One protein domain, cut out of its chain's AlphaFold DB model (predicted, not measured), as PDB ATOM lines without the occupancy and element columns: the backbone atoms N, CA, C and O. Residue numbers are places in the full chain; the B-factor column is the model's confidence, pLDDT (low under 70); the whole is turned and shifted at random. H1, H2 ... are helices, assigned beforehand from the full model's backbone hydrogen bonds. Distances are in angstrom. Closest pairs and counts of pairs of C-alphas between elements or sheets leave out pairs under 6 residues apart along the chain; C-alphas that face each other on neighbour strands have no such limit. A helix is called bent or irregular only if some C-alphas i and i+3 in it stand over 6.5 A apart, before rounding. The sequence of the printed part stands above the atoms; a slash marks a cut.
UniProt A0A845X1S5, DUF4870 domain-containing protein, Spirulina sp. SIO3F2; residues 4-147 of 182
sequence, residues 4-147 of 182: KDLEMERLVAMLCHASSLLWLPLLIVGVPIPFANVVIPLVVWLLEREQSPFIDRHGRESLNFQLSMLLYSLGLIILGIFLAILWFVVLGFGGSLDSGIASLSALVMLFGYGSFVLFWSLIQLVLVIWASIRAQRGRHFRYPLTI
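Overview. This is residues 4 to 147 of the 182 residues of the protein "DUF4870 domain-containing protein" of Spirulina sp. SIO3F2 (UniProt A0A845X1S5). A long helical hairpin, H4 and H5 side by side, makes the length of the domain, and at the end where H4 begins and H5 ends, H1 and H3 pack on it to make a four-helix bundle. The rest of the hairpin runs on without H1 and H3, and its turn, residues 93 to 100, sticks out free; short H2 lies near one end of H3, and residues 137 to 147 fold back along the hairpin on the side away from H1 and H3. The printed part has 144 residues with five named helices, in the order H1, H2, H3, H4, H5, and no named strand; its class is all helix. It is loose, with a radius of gyration of the C-alphas of 20.1 A, and is a rod of 71 by 30 by 19 A.

Along the chain. H4, residues 53 to 93, is the longest helix, 59.5 A from C-alpha 53 at (271.708, -33.013, 62.853) to C-alpha 93. H5, residues 99 to 136, measures 55.2 A and ends at C-alpha 136 at (281.630, -35.450, 51.817). H1, residues 4 to 21, measures 25.9 A, begins at C-alpha 4 at (281.256, -22.253, 54.317) and has a kink of 32 degrees near residue 15. H3, residues 36 to 48, measures 18.4 A; it is neither bent nor irregular, but only just: C-alphas 37 and 40 are 6.3 A apart. H2, residues 23 to 28, measures 8.8 A.

Arrangement. H4 and H5 form a helical hairpin and touch at a shallow tilt of 2 degrees, opposite ways; their closest C-alphas, of Leu 91 and Ala 102, are 6.9 A apart. H1, H3, H4 and H5 are an up and down bundle, each running against the one before it. H1 touches H5 with H5's residues 125 to 136 alone, closest at the C-alphas of Met 14 and Ser 132, 4.6 A. H1 touches H4 with H4's residues 54 to 66 alone, closest at the C-alphas of Ala 13 and Ile 55, 5.0 A; the two run the same way. H3 and H4, also a helical hairpin, touch with H4's residues 55 to 67 alone, closest at the C-alphas of Trp 45 and Gly 59, 5.0 A. H1 and H3 touch at a shallow tilt of 18 degrees, opposite ways, closest at the C-alphas of Ser 20 and Asn 37, 4.4 A. H3 and H5 are apart. H2 is close to H3 but not clearly touching, with the C-alphas of Trp 23 and Ala 36 closest at 5.6 A, and meets H1 only through their link. Every O i to N i+4 pair is within hydrogen-bond range in H2, H4 and H5, against 11 of 14 in H1 and 7 of 9 in H3.

Size, cuts and confidence. The C-alphas farthest apart, of Lys 4 and Ser 96, are 71.4 A apart. The printed part has no cut and no long link. The mean pLDDT of the printed part is 90.6, and residues 94 to 97 are under 70.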
ATOM      1  N   LYS A   4     280.194 -21.866  53.377       86.12
ATOM      2  CA  LYS A   4     281.256 -22.253  54.317       86.12
ATOM      3  C   LYS A   4     280.749 -23.131  55.462       86.12
ATOM      4  O   LYS A   4     281.434 -24.069  55.852       86.12
ATOM      5  N   ASP A   5     279.551 -22.847  55.969       86.75
ATOM      6  CA  ASP A   5     278.938 -23.643  57.038       86.75
ATOM      7  C   ASP A   5     278.614 -25.050  56.510       86.75
ATOM      8  O   ASP A   5     278.824 -26.049  57.189       86.75
ATOM      9  N   LEU A   6     278.191 -25.136  55.245       86.81
ATOM     10  CA  LEU A   6     277.885 -26.397  54.569       86.81
ATOM     11  C   LEU A   6     279.112 -27.279  54.361       86.81
ATOM     12  O   LEU A   6     279.070 -28.492  54.573       86.81
ATOM     13  N   GLU A   7     280.208 -26.665  53.926       89.31
ATOM     14  CA  GLU A   7     281.485 -27.349  53.771       89.31
ATOM     15  C   GLU A   7     282.010 -27.852  55.118       89.31
ATOM     16  O   GLU A   7     282.500 -28.980  55.185       89.31
ATOM     17  N   MET A   8     281.846 -27.070  56.192       92.69
ATOM     18  CA  MET A   8     282.222 -27.482  57.544       92.69
ATOM     19  C   MET A   8     281.433 -28.713  57.998       92.69
ATOM     20  O   MET A   8     282.029 -29.692  58.441       92.69
ATOM     21  N   GLU A   9     280.109 -28.720  57.824       91.44
ATOM     22  CA  GLU A   9     279.282 -29.868  58.210       91.44
ATOM     23  C   GLU A   9     279.673 -31.150  57.467       91.44
ATOM     24  O   GLU A   9     279.832 -32.211  58.077       91.44
ATOM     25  N   ARG A  10     279.892 -31.050  56.150       92.50
ATOM     26  CA  ARG A  10     280.352 -32.170  55.314       92.50
ATOM     27  C   ARG A  10     281.732 -32.664  55.740       92.50
ATOM     28  O   ARG A  10     281.954 -33.874  55.813       92.50
ATOM     29  N   LEU A  11     282.648 -31.744  56.041       94.69
ATOM     30  CA  LEU A  11     283.995 -32.056  56.511       94.69
ATOM     31  C   LEU A  11     283.950 -32.803  57.844       94.69
ATOM     32  O   LEU A  11     284.555 -33.864  57.960       94.69
ATOM     33  N   VAL A  12     283.207 -32.300  58.828       95.31
ATOM     34  CA  VAL A  12     283.095 -32.940  60.144       95.31
ATOM     35  C   VAL A  12     282.419 -34.308  60.039       95.31
ATOM     36  O   VAL A  12     282.898 -35.280  60.629       95.31
ATOM     37  N   ALA A  13     281.353 -34.430  59.246       94.62
ATOM     38  CA  ALA A  13     280.695 -35.712  59.008       94.62
ATOM     39  C   ALA A  13     281.645 -36.726  58.356       94.62
ATOM     40  O   ALA A  13     281.697 -37.881  58.777       94.62
ATOM     41  N   MET A  14     282.440 -36.303  57.369       95.88
ATOM     42  CA  MET A  14     283.491 -37.126  56.770       95.88
ATOM     43  C   MET A  14     284.562 -37.512  57.800       95.88
ATOM     44  O   MET A  14     284.953 -38.677  57.858       95.88
ATOM     45  N   LEU A  15     285.009 -36.574  58.645       96.25
ATOM     46  CA  LEU A  15     286.003 -36.825  59.693       96.25
ATOM     47  C   LEU A  15     285.507 -37.829  60.732       96.25
ATOM     48  O   LEU A  15     286.304 -38.645  61.195       96.25
ATOM     49  N   CYS A  16     284.212 -37.851  61.052       95.75
ATOM     50  CA  CYS A  16     283.636 -38.880  61.919       95.75
ATOM     51  C   CYS A  16     283.897 -40.297  61.386       95.75
ATOM     52  O   CYS A  16     284.109 -41.209  62.176       95.75
ATOM     53  N   HIS A  17     283.917 -40.504  60.066       95.62
ATOM     54  CA  HIS A  17     284.215 -41.810  59.461       95.62
ATOM     55  C   HIS A  17     285.720 -42.008  59.277       95.62
ATOM     56  O   HIS A  17     286.281 -42.988  59.764       95.62
ATOM     57  N   ALA A  18     286.397 -41.056  58.639       95.44
ATOM     58  CA  ALA A  18     287.805 -41.177  58.268       95.44
ATOM     59  C   ALA A  18     288.744 -41.278  59.481       95.44
ATOM     60  O   ALA A  18     289.710 -42.041  59.460       95.44
ATOM     61  N   SER A  19     288.444 -40.555  60.567       94.38
ATOM     62  CA  SER A  19     289.261 -40.576  61.790       94.38
ATOM     63  C   SER A  19     289.346 -41.961  62.434       94.38
ATOM     64  O   SER A  19     290.320 -42.284  63.113       94.38
ATOM     65  N   SER A  20     288.369 -42.817  62.152       92.50
ATOM     66  CA  SER A  20     288.308 -44.183  62.644       92.50
ATOM     67  C   SER A  20     289.406 -45.099  62.068       92.50
ATOM     68  O   SER A  20     289.651 -46.170  62.623       92.50
ATOM     69  N   LEU A  21     290.114 -44.668  61.010       93.81
ATOM     70  CA  LEU A  21     291.257 -45.362  60.394       93.81
ATOM     71  C   LEU A  21     292.624 -44.904  60.925       93.81
ATOM     72  O   LEU A  21     293.636 -45.517  60.588       93.81
ATOM     73  N   LEU A  22     292.687 -43.862  61.764       90.19
ATOM     74  CA  LEU A  22     293.959 -43.282  62.231       90.19
ATOM     75  C   LEU A  22     294.814 -44.244  63.065       90.19
ATOM     76  O   LEU A  22     296.024 -44.068  63.159       90.19
ATOM     77  N   TRP A  23     294.219 -45.288  63.635       87.44
ATOM     78  CA  TRP A  23     294.958 -46.310  64.375       87.44
ATOM     79  C   TRP A  23     295.902 -47.144  63.486       87.44
ATOM     80  O   TRP A  23     296.912 -47.630  63.984       87.44
ATOM     81  N   LEU A  24     295.618 -47.284  62.182       88.56
ATOM     82  CA  LEU A  24     296.453 -48.049  61.246       88.56
ATOM     83  C   LEU A  24     297.857 -47.443  61.069       88.56
ATOM     84  O   LEU A  24     298.834 -48.148  61.323       88.56
ATOM     85  N   PRO A  25     298.014 -46.162  60.674       87.50
ATOM     86  CA  PRO A  25     299.339 -45.556  60.583       87.50
ATOM     87  C   PRO A  25     300.031 -45.473  61.949       87.50
ATOM     88  O   PRO A  25     301.240 -45.672  62.009       87.50
ATOM     89  N   LEU A  26     299.284 -45.255  63.042       87.56
ATOM     90  CA  LEU A  26     299.832 -45.259  64.405       87.56
ATOM     91  C   LEU A  26     300.450 -46.615  64.779       87.56
ATOM     92  O   LEU A  26     301.538 -46.661  65.352       87.56
ATOM     93  N   LEU A  27     299.807 -47.716  64.387       87.06
ATOM     94  CA  LEU A  27     300.349 -49.059  64.567       87.06
ATOM     95  C   LEU A  27     301.645 -49.261  63.764       87.06
ATOM     96  O   LEU A  27     302.605 -49.811  64.297       87.06
ATOM     97  N   ILE A  28     301.697 -48.781  62.514       87.69
ATOM     98  CA  ILE A  28     302.877 -48.900  61.637       87.69
ATOM     99  C   ILE A  28     304.086 -48.146  62.209       87.69
ATOM    100  O   ILE A  28     305.206 -48.644  62.132       87.69
ATOM    101  N   VAL A  29     303.873 -46.975  62.816       91.06
ATOM    102  CA  VAL A  29     304.951 -46.194  63.458       91.06
ATOM    103  C   VAL A  29     305.296 -46.675  64.874       91.06
ATOM    104  O   VAL A  29     306.116 -46.055  65.547       91.06
ATOM    105  N   GLY A  30     304.694 -47.776  65.338       87.19
ATOM    106  CA  GLY A  30     305.010 -48.391  66.627       87.19
ATOM    107  C   GLY A  30     304.342 -47.731  67.836       87.19
ATOM    108  O   GLY A  30     304.796 -47.933  68.960       87.19
ATOM    109  N   VAL A  31     303.263 -46.968  67.634       90.94
ATOM    110  CA  VAL A  31     302.463 -46.359  68.709       90.94
ATOM    111  C   VAL A  31     301.095 -47.052  68.775       90.94
ATOM    112  O   VAL A  31     300.109 -46.548  68.231       90.94
ATOM    113  N   PRO A  32     300.993 -48.233  69.412       86.25
ATOM    114  CA  PRO A  32     299.723 -48.931  69.538       86.25
ATOM    115  C   PRO A  32     298.834 -48.201  70.547       86.25
ATOM    116  O   PRO A  32     299.026 -48.304  71.757       86.25
ATOM    117  N   ILE A  33     297.839 -47.469  70.047       87.94
ATOM    118  CA  ILE A  33     296.796 -46.875  70.887       87.94
ATOM    119  C   ILE A  33     295.568 -47.787  70.825       87.94
ATOM    120  O   ILE A  33     294.863 -47.796  69.808       87.94
ATOM    121  N   PRO A  34     295.290 -48.571  71.881       85.12
ATOM    122  CA  PRO A  34     294.113 -49.423  71.900       85.12
ATOM    123  C   PRO A  34     292.850 -48.560  71.804       85.12
ATOM    124  O   PRO A  34     292.793 -47.454  72.339       85.12
ATOM    125  N   PHE A  35     291.834 -49.070  71.110       88.94
ATOM    126  CA  PHE A  35     290.529 -48.416  70.946       88.94
ATOM    127  C   PHE A  35     290.542 -47.055  70.226       88.94
ATOM    128  O   PHE A  35     289.498 -46.404  70.144       88.94
ATOM    129  N   ALA A  36     291.669 -46.620  69.649       90.44
ATOM    130  CA  ALA A  36     291.751 -45.363  68.894       90.44
ATOM    131  C   ALA A  36     290.722 -45.288  67.750       90.44
ATOM    132  O   ALA A  36     290.178 -44.223  67.466       90.44
ATOM    133  N   ASN A  37     290.389 -46.434  67.155       91.19
ATOM    134  CA  ASN A  37     289.375 -46.578  66.116       91.19
ATOM    135  C   ASN A  37     287.952 -46.172  66.562       91.19
ATOM    136  O   ASN A  37     287.123 -45.888  65.701       91.19
ATOM    137  N   VAL A  38     287.669 -46.149  67.872       95.31
ATOM    138  CA  VAL A  38     286.397 -45.705  68.477       95.31
ATOM    139  C   VAL A  38     286.564 -44.354  69.175       95.31
ATOM    140  O   VAL A  38     285.724 -43.472  69.024       95.31
ATOM    141  N   VAL A  39     287.651 -44.168  69.930       95.25
ATOM    142  CA  VAL A  39     287.863 -42.966  70.752       95.25
ATOM    143  C   VAL A  39     288.009 -41.712  69.892       95.25
ATOM    144  O   VAL A  39     287.420 -40.686  70.216       95.25
ATOM    145  N   ILE A  40     288.750 -41.776  68.786       94.50
ATOM    146  CA  ILE A  40     288.953 -40.599  67.935       94.50
ATOM    147  C   ILE A  40     287.636 -40.133  67.286       94.50
ATOM    148  O   ILE A  40     287.284 -38.966  67.476       94.50
ATOM    149  N   PRO A  41     286.858 -40.986  66.585       95.06
ATOM    150  CA  PRO A  41     285.573 -40.552  66.038       95.06
ATOM    151  C   PRO A  41     284.568 -40.156  67.127       95.06
ATOM    152  O   PRO A  41     283.737 -39.283  66.889       95.06
ATOM    153  N   LEU A  42     284.671 -40.727  68.337       96.62
ATOM    154  CA  LEU A  42     283.858 -40.323  69.488       96.62
ATOM    155  C   LEU A  42     284.150 -38.879  69.881       96.62
ATOM    156  O   LEU A  42     283.217 -38.103  70.050       96.62
ATOM    157  N   VAL A  43     285.426 -38.506  69.992       96.31
ATOM    158  CA  VAL A  43     285.826 -37.129  70.303       96.31
ATOM    159  C   VAL A  43     285.357 -36.171  69.209       96.31
ATOM    160  O   VAL A  43     284.727 -35.167  69.531       96.31
ATOM    161  N   VAL A  44     285.585 -36.500  67.930       96.12
ATOM    162  CA  VAL A  44     285.130 -35.671  66.796       96.12
ATOM    163  C   VAL A  44     283.616 -35.456  66.848       96.12
ATOM    164  O   VAL A  44     283.153 -34.323  66.753       96.12
ATOM    165  N   TRP A  45     282.839 -36.522  67.058       96.00
ATOM    166  CA  TRP A  45     281.387 -36.417  67.169       96.00
ATOM    167  C   TRP A  45     280.963 -35.597  68.390       96.00
ATOM    168  O   TRP A  45     280.125 -34.715  68.257       96.00
ATOM    169  N   LEU A  46     281.536 -35.825  69.574       95.69
ATOM    170  CA  LEU A  46     281.122 -35.126  70.796       95.69
ATOM    171  C   LEU A  46     281.322 -33.607  70.737       95.69
ATOM    172  O   LEU A  46     280.521 -32.888  71.331       95.69
ATOM    173  N   LEU A  47     282.350 -33.131  70.031       95.62
ATOM    174  CA  LEU A  47     282.633 -31.699  69.880       95.62
ATOM    175  C   LEU A  47     281.614 -30.985  68.977       95.62
ATOM    176  O   LEU A  47     281.312 -29.814  69.188       95.62
ATOM    177  N   GLU A  48     281.055 -31.697  67.999       93.06
ATOM    178  CA  GLU A  48     280.311 -31.090  66.889       93.06
ATOM    179  C   GLU A  48     278.851 -31.579  66.784       93.06
ATOM    180  O   GLU A  48     278.051 -31.022  66.033       93.06
ATOM    181  N   ARG A  49     278.452 -32.591  67.569       89.38
ATOM    182  CA  ARG A  49     277.111 -33.213  67.514       89.38
ATOM    183  C   ARG A  49     275.953 -32.247  67.756       89.38
ATOM    184  O   ARG A  49     274.836 -32.534  67.347       89.38
ATOM    185  N   GLU A  50     276.183 -31.159  68.491       90.38
ATOM    186  CA  GLU A  50     275.129 -30.198  68.843       90.38
ATOM    187  C   GLU A  50     274.957 -29.118  67.768       90.38
ATOM    188  O   GLU A  50     273.949 -28.416  67.773       90.38
ATOM    189  N   GLN A  51     275.908 -29.014  66.832       87.44
ATOM    190  CA  GLN A  51     275.915 -27.981  65.799       87.44
ATOM    191  C   GLN A  51     275.041 -28.349  64.597       87.44
ATOM    192  O   GLN A  51     274.363 -27.481  64.055       87.44
ATOM    193  N   SER A  52     275.012 -29.628  64.197       86.50
ATOM    194  CA  SER A  52     274.206 -30.080  63.056       86.50
ATOM    195  C   SER A  52     273.625 -31.486  63.252       86.50
ATOM    196  O   SER A  52     274.363 -32.424  63.578       86.50
ATOM    197  N   PRO A  53     272.319 -31.687  62.965       87.50
ATOM    198  CA  PRO A  53     271.708 -33.013  62.853       87.50
ATOM    199  C   PRO A  53     272.436 -33.957  61.894       87.50
ATOM    200  O   PRO A  53     272.514 -35.162  62.145       87.50
ATOM    201  N   PHE A  54     272.988 -33.410  60.805       88.44
ATOM    202  CA  PHE A  54     273.737 -34.173  59.814       88.44
ATOM    203  C   PHE A  54     274.999 -34.780  60.444       88.44
ATOM    204  O   PHE A  54     275.246 -35.984  60.316       88.44
ATOM    205  N   ILE A  55     275.743 -33.972  61.207       92.19
ATOM    206  CA  ILE A  55     276.922 -34.414  61.963       92.19
ATOM    207  C   ILE A  55     276.527 -35.440  63.027       92.19
ATOM    208  O   ILE A  55     277.167 -36.489  63.118       92.19
ATOM    209  N   ASP A  56     275.463 -35.188  63.803       92.62
ATOM    210  CA  ASP A  56     275.018 -36.115  64.852       92.62
ATOM    211  C   ASP A  56     274.712 -37.503  64.274       92.62
ATOM    212  O   ASP A  56     275.124 -38.527  64.824       92.62
ATOM    213  N   ARG A  57     274.048 -37.547  63.118       90.88
ATOM    214  CA  ARG A  57     273.708 -38.797  62.439       90.88
ATOM    215  C   ARG A  57     274.940 -39.536  61.926       90.88
ATOM    216  O   ARG A  57     275.070 -40.731  62.190       90.88
ATOM    217  N   HIS A  58     275.848 -38.857  61.224       93.44
ATOM    218  CA  HIS A  58     277.071 -39.487  60.713       93.44
ATOM    219  C   HIS A  58     278.007 -39.938  61.839       93.44
ATOM    220  O   HIS A  58     278.594 -41.014  61.737       93.44
ATOM    221  N   GLY A  59     278.112 -39.165  62.922       94.75
ATOM    222  CA  GLY A  59     278.906 -39.527  64.093       94.75
ATOM    223  C   GLY A  59     278.366 -40.758  64.815       94.75
ATOM    224  O   GLY A  59     279.118 -41.704  65.049       94.75
ATOM    225  N   ARG A  60     277.052 -40.820  65.084       93.75
ATOM    226  CA  ARG A  60     276.413 -42.019  65.665       93.75
ATOM    227  C   ARG A  60     276.589 -43.251  64.792       93.75
ATOM    228  O   ARG A  60     276.883 -44.324  65.306       93.75
ATOM    229  N   GLU A  61     276.402 -43.100  63.486       94.06
ATOM    230  CA  GLU A  61     276.514 -44.199  62.530       94.06
ATOM    231  C   GLU A  61     277.955 -44.727  62.450       94.06
ATOM    232  O   GLU A  61     278.163 -45.938  62.511       94.06
ATOM    233  N   SER A  62     278.951 -43.832  62.421       95.62
ATOM    234  CA  SER A  62     280.371 -44.203  62.515       95.62
ATOM    235  C   SER A  62     280.670 -44.966  63.806       95.62
ATOM    236  O   SER A  62     281.265 -46.042  63.785       95.62
ATOM    237  N   LEU A  63     280.204 -44.449  64.945       96.50
ATOM    238  CA  LEU A  63     280.446 -45.064  66.248       96.50
ATOM    239  C   LEU A  63     279.778 -46.426  66.388       96.50
ATOM    240  O   LEU A  63     280.408 -47.369  66.861       96.50
ATOM    241  N   ASN A  64     278.530 -46.553  65.941       96.06
ATOM    242  CA  ASN A  64     277.820 -47.826  65.927       96.06
ATOM    243  C   ASN A  64     278.575 -48.866  65.098       96.06
ATOM    244  O   ASN A  64     278.764 -49.998  65.551       96.06
ATOM    245  N   PHE A  65     279.054 -48.483  63.914       95.81
ATOM    246  CA  PHE A  65     279.839 -49.366  63.062       95.81
ATOM    247  C   PHE A  65     281.158 -49.775  63.722       95.81
ATOM    248  O   PHE A  65     281.463 -50.963  63.789       95.81
ATOM    249  N   GLN A  66     281.908 -48.827  64.289       96.19
ATOM    250  CA  GLN A  66     283.195 -49.119  64.924       96.19
ATOM    251  C   GLN A  66     283.057 -49.980  66.183       96.19
ATOM    252  O   GLN A  66     283.889 -50.858  66.413       96.19
ATOM    253  N   LEU A  67     281.990 -49.792  66.964       95.75
ATOM    254  CA  LEU A  67     281.657 -50.667  68.090       95.75
ATOM    255  C   LEU A  67     281.251 -52.071  67.623       95.75
ATOM    256  O   LEU A  67     281.658 -53.061  68.229       95.75
ATOM    257  N   SER A  68     280.496 -52.170  66.526       95.44
ATOM    258  CA  SER A  68     280.116 -53.458  65.931       95.44
ATOM    259  C   SER A  68     281.349 -54.215  65.445       95.44
ATOM    260  O   SER A  68     281.548 -55.373  65.801       95.44
ATOM    261  N   MET A  69     282.224 -53.533  64.702       93.94
ATOM    262  CA  MET A  69     283.480 -54.092  64.217       93.94
ATOM    263  C   MET A  69     284.384 -54.540  65.359       93.94
ATOM    264  O   MET A  69     284.926 -55.638  65.296       93.94
ATOM    265  N   LEU A  70     284.484 -53.755  66.436       93.44
ATOM    266  CA  LEU A  70     285.219 -54.149  67.635       93.44
ATOM    267  C   LEU A  70     284.669 -55.450  68.235       93.44
ATOM    268  O   LEU A  70     285.445 -56.353  68.543       93.44
ATOM    269  N   LEU A  71     283.344 -55.579  68.359       95.62
ATOM    270  CA  LEU A  71     282.713 -56.790  68.886       95.62
ATOM    271  C   LEU A  71     282.989 -58.011  67.996       95.62
ATOM    272  O   LEU A  71     283.362 -59.072  68.499       95.62
ATOM    273  N   TYR A  72     282.856 -57.860  66.677       95.19
ATOM    274  CA  TYR A  72     283.153 -58.924  65.718       95.19
ATOM    275  C   TYR A  72     284.632 -59.329  65.761       95.19
ATOM    276  O   TYR A  72     284.941 -60.519  65.793       95.19
ATOM    277  N   SER A  73     285.549 -58.362  65.853       92.94
ATOM    278  CA  SER A  73     286.985 -58.617  66.004       92.94
ATOM    279  C   SER A  73     287.311 -59.369  67.296       92.94
ATOM    280  O   SER A  73     288.132 -60.284  67.258       92.94
ATOM    281  N   LEU A  74     286.653 -59.057  68.420       95.19
ATOM    282  CA  LEU A  74     286.795 -59.845  69.651       95.19
ATOM    283  C   LEU A  74     286.341 -61.297  69.445       95.19
ATOM    284  O   LEU A  74     287.038 -62.219  69.866       95.19
ATOM    285  N   GLY A  75     285.208 -61.504  68.768       96.94
ATOM    286  CA  GLY A  75     284.714 -62.840  68.428       96.94
ATOM    287  C   GLY A  75     285.709 -63.638  67.579       96.94
ATOM    288  O   GLY A  75     285.966 -64.806  67.875       96.94
ATOM    289  N   LEU A  76     286.329 -63.000  66.581       95.94
ATOM    290  CA  LEU A  76     287.379 -63.628  65.776       95.94
ATOM    291  C   LEU A  76     288.596 -64.000  66.622       95.94
ATOM    292  O   LEU A  76     289.049 -65.135  66.538       95.94
ATOM    293  N   ILE A  77     289.077 -63.106  67.491       95.12
ATOM    294  CA  ILE A  77     290.208 -63.400  68.388       95.12
ATOM    295  C   ILE A  77     289.913 -64.625  69.262       95.12
ATOM    296  O   ILE A  77     290.745 -65.528  69.346       95.12
ATOM    297  N   ILE A  78     288.725 -64.685  69.873       97.69
ATOM    298  CA  ILE A  78     288.304 -65.827  70.698       97.69
ATOM    299  C   ILE A  78     288.281 -67.115  69.866       97.69
ATOM    300  O   ILE A  78     288.811 -68.136  70.305       97.69
ATOM    301  N   LEU A  79     287.722 -67.067  68.653       96.75
ATOM    302  CA  LEU A  79     287.699 -68.205  67.735       96.75
ATOM    303  C   LEU A  79     289.115 -68.658  67.351       96.75
ATOM    304  O   LEU A  79     289.399 -69.851  67.383       96.75
ATOM    305  N   GLY A  80     290.018 -67.729  67.038       96.25
ATOM    306  CA  GLY A  80     291.410 -68.036  66.711       96.25
ATOM    307  C   GLY A  80     292.142 -68.724  67.864       96.25
ATOM    308  O   GLY A  80     292.805 -69.738  67.652       96.25
ATOM    309  N   ILE A  81     291.968 -68.229  69.096       96.50
ATOM    310  CA  ILE A  81     292.527 -68.857  70.304       96.50
ATOM    311  C   ILE A  81     291.953 -70.265  70.492       96.50
ATOM    312  O   ILE A  81     292.706 -71.208  70.733       96.50
ATOM    313  N   PHE A  82     290.636 -70.427  70.349       96.56
ATOM    314  CA  PHE A  82     289.982 -71.729  70.460       96.56
ATOM    315  C   PHE A  82     290.523 -72.736  69.436       96.56
ATOM    316  O   PHE A  82     290.878 -73.851  69.814       96.56
ATOM    317  N   LEU A  83     290.647 -72.342  68.164       94.31
ATOM    318  CA  LEU A  83     291.198 -73.194  67.106       94.31
ATOM    319  C   LEU A  83     292.660 -73.570  67.378       94.31
ATOM    320  O   LEU A  83     293.035 -74.722  67.176       94.31
ATOM    321  N   ALA A  84     293.468 -72.635  67.886       92.62
ATOM    322  CA  ALA A  84     294.859 -72.897  68.246       92.62
ATOM    323  C   ALA A  84     294.982 -73.897  69.410       92.62
ATOM    324  O   ALA A  84     295.792 -74.823  69.347       92.62
ATOM    325  N   ILE A  85     294.155 -73.751  70.453       93.12
ATOM    326  CA  ILE A  85     294.112 -74.694  71.581       93.12
ATOM    327  C   ILE A  85     293.633 -76.067  71.105       93.12
ATOM    328  O   ILE A  85     294.251 -77.075  71.439       93.12
ATOM    329  N   LEU A  86     292.563 -76.118  70.309       90.69
ATOM    330  CA  LEU A  86     292.036 -77.368  69.764       90.69
ATOM    331  C   LEU A  86     293.092 -78.093  68.926       90.69
ATOM    332  O   LEU A  86     293.305 -79.288  69.117       90.69
ATOM    333  N   TRP A  87     293.790 -77.367  68.050       89.00
ATOM    334  CA  TRP A  87     294.901 -77.905  67.271       89.00
ATOM    335  C   TRP A  87     295.994 -78.496  68.166       89.00
ATOM    336  O   TRP A  87     296.418 -79.634  67.954       89.00
ATOM    337  N   PHE A  88     296.397 -77.757  69.205       87.75
ATOM    338  CA  PHE A  88     297.410 -78.203  70.158       87.75
ATOM    339  C   PHE A  88     296.971 -79.454  70.930       87.75
ATOM    340  O   PHE A  88     297.770 -80.363  71.118       87.75
ATOM    341  N   VAL A  89     295.706 -79.548  71.346       88.38
ATOM    342  CA  VAL A  89     295.188 -80.722  72.064       88.38
ATOM    343  C   VAL A  89     295.112 -81.946  71.148       88.38
ATOM    344  O   VAL A  89     295.578 -83.021  71.525       88.38
ATOM    345  N   VAL A  90     294.574 -81.790  69.935       84.62
ATOM    346  CA  VAL A  90     294.387 -82.896  68.981       84.62
ATOM    347  C   VAL A  90     295.728 -83.467  68.517       84.62
ATOM    348  O   VAL A  90     295.903 -84.682  68.542       84.62
ATOM    349  N   LEU A  91     296.688 -82.620  68.131       78.44
ATOM    350  CA  LEU A  91     297.990 -83.087  67.636       78.44
ATOM    351  C   LEU A  91     299.031 -83.302  68.740       78.44
ATOM    352  O   LEU A  91     299.924 -84.128  68.578       78.44
ATOM    353  N   GLY A  92     298.928 -82.584  69.861       71.81
ATOM    354  CA  GLY A  92     299.860 -82.697  70.984       71.81
ATOM    355  C   GLY A  92     299.584 -83.893  71.896       71.81
ATOM    356  O   GLY A  92     300.531 -84.491  72.399       71.81
ATOM    357  N   PHE A  93     298.314 -84.276  72.082       71.31
ATOM    358  CA  PHE A  93     297.934 -85.410  72.940       71.31
ATOM    359  C   PHE A  93     297.330 -86.604  72.177       71.31
ATOM    360  O   PHE A  93     297.322 -87.709  72.716       71.31
ATOM    361  N   GLY A  94     296.815 -86.413  70.953       66.75
ATOM    362  CA  GLY A  94     295.926 -87.375  70.284       66.75
ATOM    363  C   GLY A  94     296.552 -88.388  69.314       66.75
ATOM    364  O   GLY A  94     295.895 -89.385  69.021       66.75
ATOM    365  N   GLY A  95     297.786 -88.219  68.827       62.41
ATOM    366  CA  GLY A  95     298.423 -89.279  68.031       62.41
ATOM    367  C   GLY A  95     299.534 -88.838  67.084       62.41
ATOM    368  O   GLY A  95     299.373 -87.892  66.321       62.41
ATOM    369  N   SER A  96     300.637 -89.596  67.133       65.12
ATOM    370  CA  SER A  96     301.746 -89.654  66.165       65.12
ATOM    371  C   SER A  96     302.194 -88.305  65.589       65.12
ATOM    372  O   SER A  96     301.764 -87.892  64.513       65.12
ATOM    373  N   LEU A  97     303.136 -87.669  66.296       64.88
ATOM    374  CA  LEU A  97     303.937 -86.535  65.829       64.88
ATOM    375  C   LEU A  97     304.850 -86.965  64.669       64.88
ATOM    376  O   LEU A  97     306.065 -87.077  64.832       64.88
ATOM    377  N   ASP A  98     304.289 -87.179  63.481       76.00
ATOM    378  CA  ASP A  98     305.074 -86.841  62.303       76.00
ATOM    379  C   ASP A  98     305.193 -85.313  62.302       76.00
ATOM    380  O   ASP A  98     304.217 -84.578  62.095       76.00
ATOM    381  N   SER A  99     306.393 -84.828  62.620       76.88
ATOM    382  CA  SER A  99     306.710 -83.402  62.677       76.88
ATOM    383  C   SER A  99     306.397 -82.689  61.354       76.88
ATOM    384  O   SER A  99     306.091 -81.491  61.362       76.88
ATOM    385  N   GLY A 100     306.381 -83.414  60.229       83.31
ATOM    386  CA  GLY A 100     305.959 -82.912  58.925       83.31
ATOM    387  C   GLY A 100     304.463 -82.594  58.847       83.31
ATOM    388  O   GLY A 100     304.085 -81.514  58.394       83.31
ATOM    389  N   ILE A 101     303.588 -83.478  59.336       83.50
ATOM    390  CA  ILE A 101     302.128 -83.262  59.286       83.50
ATOM    391  C   ILE A 101     301.714 -82.136  60.244       83.50
ATOM    392  O   ILE A 101     300.897 -81.275  59.896       83.50
ATOM    393  N   ALA A 102     302.309 -82.102  61.439       84.50
ATOM    394  CA  ALA A 102     302.047 -81.050  62.414       84.50
ATOM    395  C   ALA A 102     302.426 -79.667  61.857       84.50
ATOM    396  O   ALA A 102     301.604 -78.752  61.863       84.50
ATOM    397  N   SER A 103     303.629 -79.525  61.295       85.56
ATOM    398  CA  SER A 103     304.083 -78.252  60.723       85.56
ATOM    399  C   SER A 103     303.244 -77.804  59.518       85.56
ATOM    400  O   SER A 103     302.859 -76.636  59.452       85.56
ATOM    401  N   LEU A 104     302.880 -78.715  58.608       89.31
ATOM    402  CA  LEU A 104     302.041 -78.379  57.453       89.31
ATOM    403  C   LEU A 104     300.637 -77.920  57.870       89.31
ATOM    404  O   LEU A 104     300.148 -76.903  57.377       89.31
ATOM    405  N   SER A 105     299.992 -78.635  58.799       88.44
ATOM    406  CA  SER A 105     298.655 -78.261  59.278       88.44
ATOM    407  C   SER A 105     298.654 -76.902  59.988       88.44
ATOM    408  O   SER A 105     297.760 -76.093  59.737       88.44
ATOM    409  N   ALA A 106     299.680 -76.600  60.793       88.94
ATOM    410  CA  ALA A 106     299.837 -75.297  61.441       88.94
ATOM    411  C   ALA A 106     299.948 -74.148  60.425       88.94
ATOM    412  O   ALA A 106     299.301 -73.116  60.595       88.94
ATOM    413  N   LEU A 107     300.718 -74.333  59.345       92.44
ATOM    414  CA  LEU A 107     300.830 -73.338  58.275       92.44
ATOM    415  C   LEU A 107     299.489 -73.115  57.573       92.44
ATOM    416  O   LEU A 107     299.085 -71.970  57.389       92.44
ATOM    417  N   VAL A 108     298.772 -74.186  57.224       93.88
ATOM    418  CA  VAL A 108     297.446 -74.080  56.593       93.88
ATOM    419  C   VAL A 108     296.470 -73.317  57.490       93.88
ATOM    420  O   VAL A 108     295.752 -72.447  57.002       93.88
ATOM    421  N   MET A 109     296.474 -73.582  58.799       92.50
ATOM    422  CA  MET A 109     295.660 -72.833  59.759       92.50
ATOM    423  C   MET A 109     296.069 -71.366  59.853       92.50
ATOM    424  O   MET A 109     295.197 -70.499  59.804       92.50
ATOM    425  N   LEU A 110     297.368 -71.076  59.943       93.38
ATOM    426  CA  LEU A 110     297.876 -69.709  60.019       93.38
ATOM    427  C   LEU A 110     297.495 -68.899  58.777       93.38
ATOM    428  O   LEU A 110     296.962 -67.799  58.907       93.38
ATOM    429  N   PHE A 111     297.738 -69.438  57.582       96.56
ATOM    430  CA  PHE A 111     297.398 -68.757  56.336       96.56
ATOM    431  C   PHE A 111     295.888 -68.673  56.136       96.56
ATOM    432  O   PHE A 111     295.393 -67.604  55.804       96.56
ATOM    433  N   GLY A 112     295.138 -69.746  56.397       96.00
ATOM    434  CA  GLY A 112     293.682 -69.744  56.261       96.00
ATOM    435  C   GLY A 112     293.014 -68.719  57.179       96.00
ATOM    436  O   GLY A 112     292.259 -67.861  56.716       96.00
ATOM    437  N   TYR A 113     293.335 -68.756  58.474       96.12
ATOM    438  CA  TYR A 113     292.805 -67.804  59.447       96.12
ATOM    439  C   TYR A 113     293.329 -66.382  59.195       96.12
ATOM    440  O   TYR A 113     292.555 -65.425  59.209       96.12
ATOM    441  N   GLY A 114     294.618 -66.235  58.883       95.19
ATOM    442  CA  GLY A 114     295.234 -64.950  58.557       95.19
ATOM    443  C   GLY A 114     294.603 -64.282  57.333       95.19
ATOM    444  O   GLY A 114     294.273 -63.097  57.384       95.19
ATOM    445  N   SER A 115     294.358 -65.032  56.255       96.19
ATOM    446  CA  SER A 115     293.653 -64.538  55.068       96.19
ATOM    447  C   SER A 115     292.218 -64.121  55.381       96.19
ATOM    448  O   SER A 115     291.765 -63.099  54.871       96.19
ATOM    449  N   PHE A 116     291.515 -64.857  56.247       96.38
ATOM    450  CA  PHE A 116     290.163 -64.492  56.669       96.38
ATOM    451  C   PHE A 116     290.139 -63.177  57.470       96.38
ATOM    452  O   PHE A 116     289.342 -62.288  57.174       96.38
ATOM    453  N   VAL A 117     291.055 -63.008  58.430       95.50
ATOM    454  CA  VAL A 117     291.201 -61.759  59.203       95.50
ATOM    455  C   VAL A 117     291.592 -60.584  58.301       95.50
ATOM    456  O   VAL A 117     291.070 -59.476  58.457       95.50
ATOM    457  N   LEU A 118     292.479 -60.812  57.328       94.50
ATOM    458  CA  LEU A 118     292.862 -59.794  56.353       94.50
ATOM    459  C   LEU A 118     291.665 -59.373  55.494       94.50
ATOM    460  O   LEU A 118     291.407 -58.181  55.347       94.50
ATOM    461  N   PHE A 119     290.908 -60.336  54.967       96.06
ATOM    462  CA  PHE A 119     289.706 -60.072  54.180       96.06
ATOM    463  C   PHE A 119     288.671 -59.262  54.973       96.06
ATOM    464  O   PHE A 119     288.161 -58.257  54.476       96.06
ATOM    465  N   TRP A 120     288.430 -59.639  56.229       94.50
ATOM    466  CA  TRP A 120     287.567 -58.894  57.144       94.50
ATOM    467  C   TRP A 120     288.026 -57.435  57.326       94.50
ATOM    468  O   TRP A 120     287.228 -56.502  57.212       94.50
ATOM    469  N   SER A 121     289.331 -57.230  57.517       92.00
ATOM    470  CA  SER A 121     289.935 -55.899  57.680       92.00
ATOM    471  C   SER A 121     289.818 -55.040  56.412       92.00
ATOM    472  O   SER A 121     289.581 -53.834  56.493       92.00
ATOM    473  N   LEU A 122     289.939 -55.652  55.229       94.94
ATOM    474  CA  LEU A 122     289.767 -54.964  53.947       94.94
ATOM    475  C   LEU A 122     288.318 -54.524  53.722       94.94
ATOM    476  O   LEU A 122     288.097 -53.400  53.271       94.94
ATOM    477  N   ILE A 123     287.334 -55.361  54.071       93.69
ATOM    478  CA  ILE A 123     285.917 -54.972  54.010       93.69
ATOM    479  C   ILE A 123     285.676 -53.742  54.883       93.69
ATOM    480  O   ILE A 123     285.082 -52.769  54.417       93.69
ATOM    481  N   GLN A 124     286.160 -53.754  56.128       93.12
ATOM    482  CA  GLN A 124     286.026 -52.608  57.026       93.12
ATOM    483  C   GLN A 124     286.642 -51.343  56.415       93.12
ATOM    484  O   GLN A 124     285.991 -50.297  56.396       93.12
ATOM    485  N   LEU A 125     287.861 -51.438  55.876       94.06
ATOM    486  CA  LEU A 125     288.544 -50.314  55.238       94.06
ATOM    487  C   LEU A 125     287.719 -49.728  54.083       94.06
ATOM    488  O   LEU A 125     287.510 -48.515  54.026       94.06
ATOM    489  N   VAL A 126     287.216 -50.584  53.189       95.19
ATOM    490  CA  VAL A 126     286.390 -50.166  52.047       95.19
ATOM    491  C   VAL A 126     285.121 -49.463  52.520       95.19
ATOM    492  O   VAL A 126     284.789 -48.397  51.999       95.19
ATOM    493  N   LEU A 127     284.431 -50.014  53.522       94.69
ATOM    494  CA  LEU A 127     283.199 -49.427  54.046       94.69
ATOM    495  C   LEU A 127     283.435 -48.042  54.657       94.69
ATOM    496  O   LEU A 127     282.664 -47.126  54.377       94.69
ATOM    497  N   VAL A 128     284.506 -47.858  55.436       95.06
ATOM    498  CA  VAL A 128     284.821 -46.554  56.045       95.06
ATOM    499  C   VAL A 128     285.184 -45.514  54.990       95.06
ATOM    500  O   VAL A 128     284.714 -44.375  55.055       95.06
ATOM    501  N   ILE A 129     285.990 -45.886  53.991       94.75
ATOM    502  CA  ILE A 129     286.328 -44.985  52.881       94.75
ATOM    503  C   ILE A 129     285.055 -44.595  52.124       94.75
ATOM    504  O   ILE A 129     284.833 -43.416  51.847       94.75
ATOM    505  N   TRP A 130     284.185 -45.562  51.832       94.56
ATOM    506  CA  TRP A 130     282.948 -45.309  51.101       94.56
ATOM    507  C   TRP A 130     281.988 -44.394  51.873       94.56
ATOM    508  O   TRP A 130     281.464 -43.433  51.302       94.56
ATOM    509  N   ALA A 131     281.829 -44.622  53.178       92.56
ATOM    510  CA  ALA A 131     281.057 -43.756  54.062       92.56
ATOM    511  C   ALA A 131     281.629 -42.333  54.127       92.56
ATOM    512  O   ALA A 131     280.872 -41.366  54.062       92.56
ATOM    513  N   SER A 132     282.959 -42.202  54.190       94.31
ATOM    514  CA  SER A 132     283.655 -40.908  54.207       94.31
ATOM    515  C   SER A 132     283.388 -40.116  52.924       94.31
ATOM    516  O   SER A 132     282.994 -38.952  52.983       94.31
ATOM    517  N   ILE A 133     283.514 -40.761  51.758       93.06
ATOM    518  CA  ILE A 133     283.223 -40.141  50.455       93.06
ATOM    519  C   ILE A 133     281.751 -39.722  50.373       93.06
ATOM    520  O   ILE A 133     281.432 -38.640  49.879       93.06
ATOM    521  N   ARG A 134     280.830 -40.566  50.850       89.69
ATOM    522  CA  ARG A 134     279.396 -40.265  50.788       89.69
ATOM    523  C   ARG A 134     279.016 -39.113  51.729       89.69
ATOM    524  O   ARG A 134     278.266 -38.236  51.309       89.69
ATOM    525  N   ALA A 135     279.616 -39.047  52.916       91.00
ATOM    526  CA  ALA A 135     279.468 -37.924  53.844       91.00
ATOM    527  C   ALA A 135     279.977 -36.602  53.243       91.00
ATOM    528  O   ALA A 135     279.310 -35.576  53.361       91.00
ATOM    529  N   GLN A 136     281.103 -36.628  52.516       92.12
ATOM    530  CA  GLN A 136     281.630 -35.450  51.817       92.12
ATOM    531  C   GLN A 136     280.662 -34.920  50.747       92.12
ATOM    532  O   GLN A 136     280.560 -33.714  50.542       92.12
ATOM    533  N   ARG A 137     279.910 -35.811  50.090       86.69
ATOM    534  CA  ARG A 137     278.854 -35.442  49.132       86.69
ATOM    535  C   ARG A 137     277.573 -34.937  49.806       86.69
ATOM    536  O   ARG A 137     276.603 -34.651  49.116       86.69
ATOM    537  N   GLY A 138     277.550 -34.837  51.135       84.62
ATOM    538  CA  GLY A 138     276.358 -34.476  51.897       84.62
ATOM    539  C   GLY A 138     275.300 -35.576  51.933       84.62
ATOM    540  O   GLY A 138     274.176 -35.291  52.316       84.62
ATOM    541  N   ARG A 139     275.648 -36.808  51.534       82.56
ATOM    542  CA  ARG A 139     274.710 -37.926  51.470       82.56
ATOM    543  C   ARG A 139     274.775 -38.779  52.721       82.56
ATOM    544  O   ARG A 139     275.856 -39.157  53.183       82.56
ATOM    545  N   HIS A 140     273.611 -39.203  53.195       82.25
ATOM    546  CA  HIS A 140     273.540 -40.180  54.269       82.25
ATOM    547  C   HIS A 140     274.067 -41.545  53.816       82.25
ATOM    548  O   HIS A 140     273.782 -42.034  52.717       82.25
ATOM    549  N   PHE A 141     274.836 -42.178  54.696       80.56
ATOM    550  CA  PHE A 141     275.322 -43.539  54.527       80.56
ATOM    551  C   PHE A 141     274.877 -44.374  55.720       80.56
ATOM    552  O   PHE A 141     274.870 -43.879  56.842       80.56
ATOM    553  N   ARG A 142     274.490 -45.626  55.471       85.12
ATOM    554  CA  ARG A 142     274.201 -46.612  56.512       85.12
ATOM    555  C   ARG A 142     275.135 -47.788  56.312       85.12
ATOM    556  O   ARG A 142     275.174 -48.353  55.219       85.12
ATOM    557  N   TYR A 143     275.879 -48.141  57.347       86.94
ATOM    558  CA  TYR A 143     276.829 -49.234  57.269       86.94
ATOM    559  C   TYR A 143     276.102 -50.586  57.282       86.94
ATOM    560  O   TYR A 143     275.256 -50.826  58.153       86.94
ATOM    561  N   PRO A 144     276.456 -51.520  56.382       85.38
ATOM    562  CA  PRO A 144     276.017 -52.902  56.516       85.38
ATOM    563  C   PRO A 144     276.632 -53.521  57.784       85.38
ATOM    564  O   PRO A 144     277.705 -53.113  58.223       85.38
ATOM    565  N   LEU A 145     275.952 -54.514  58.369       84.31
ATOM    566  CA  LEU A 145     276.415 -55.262  59.553       84.31
ATOM    567  C   LEU A 145     276.581 -54.424  60.838       84.31
ATOM    568  O   LEU A 145     277.240 -54.861  61.778       84.31
ATOM    569  N   THR A 146     275.963 -53.246  60.912       91.06
ATOM    570  CA  THR A 146     276.029 -52.384  62.100       91.06
ATOM    571  C   THR A 146     274.931 -52.695  63.105       91.06
ATOM    572  O   THR A 146     273.744 -52.697  62.777       91.06
ATOM    573  N   ILE A 147     275.333 -52.882  64.357       91.38
ATOM    574  CA  ILE A 147     274.460 -52.945  65.524       91.38
ATOM    575  C   ILE A 147     274.270 -51.518  66.050       91.38
ATOM    576  O   ILE A 147     275.227 -50.767  66.241       91.38
TER     577      ILE A 147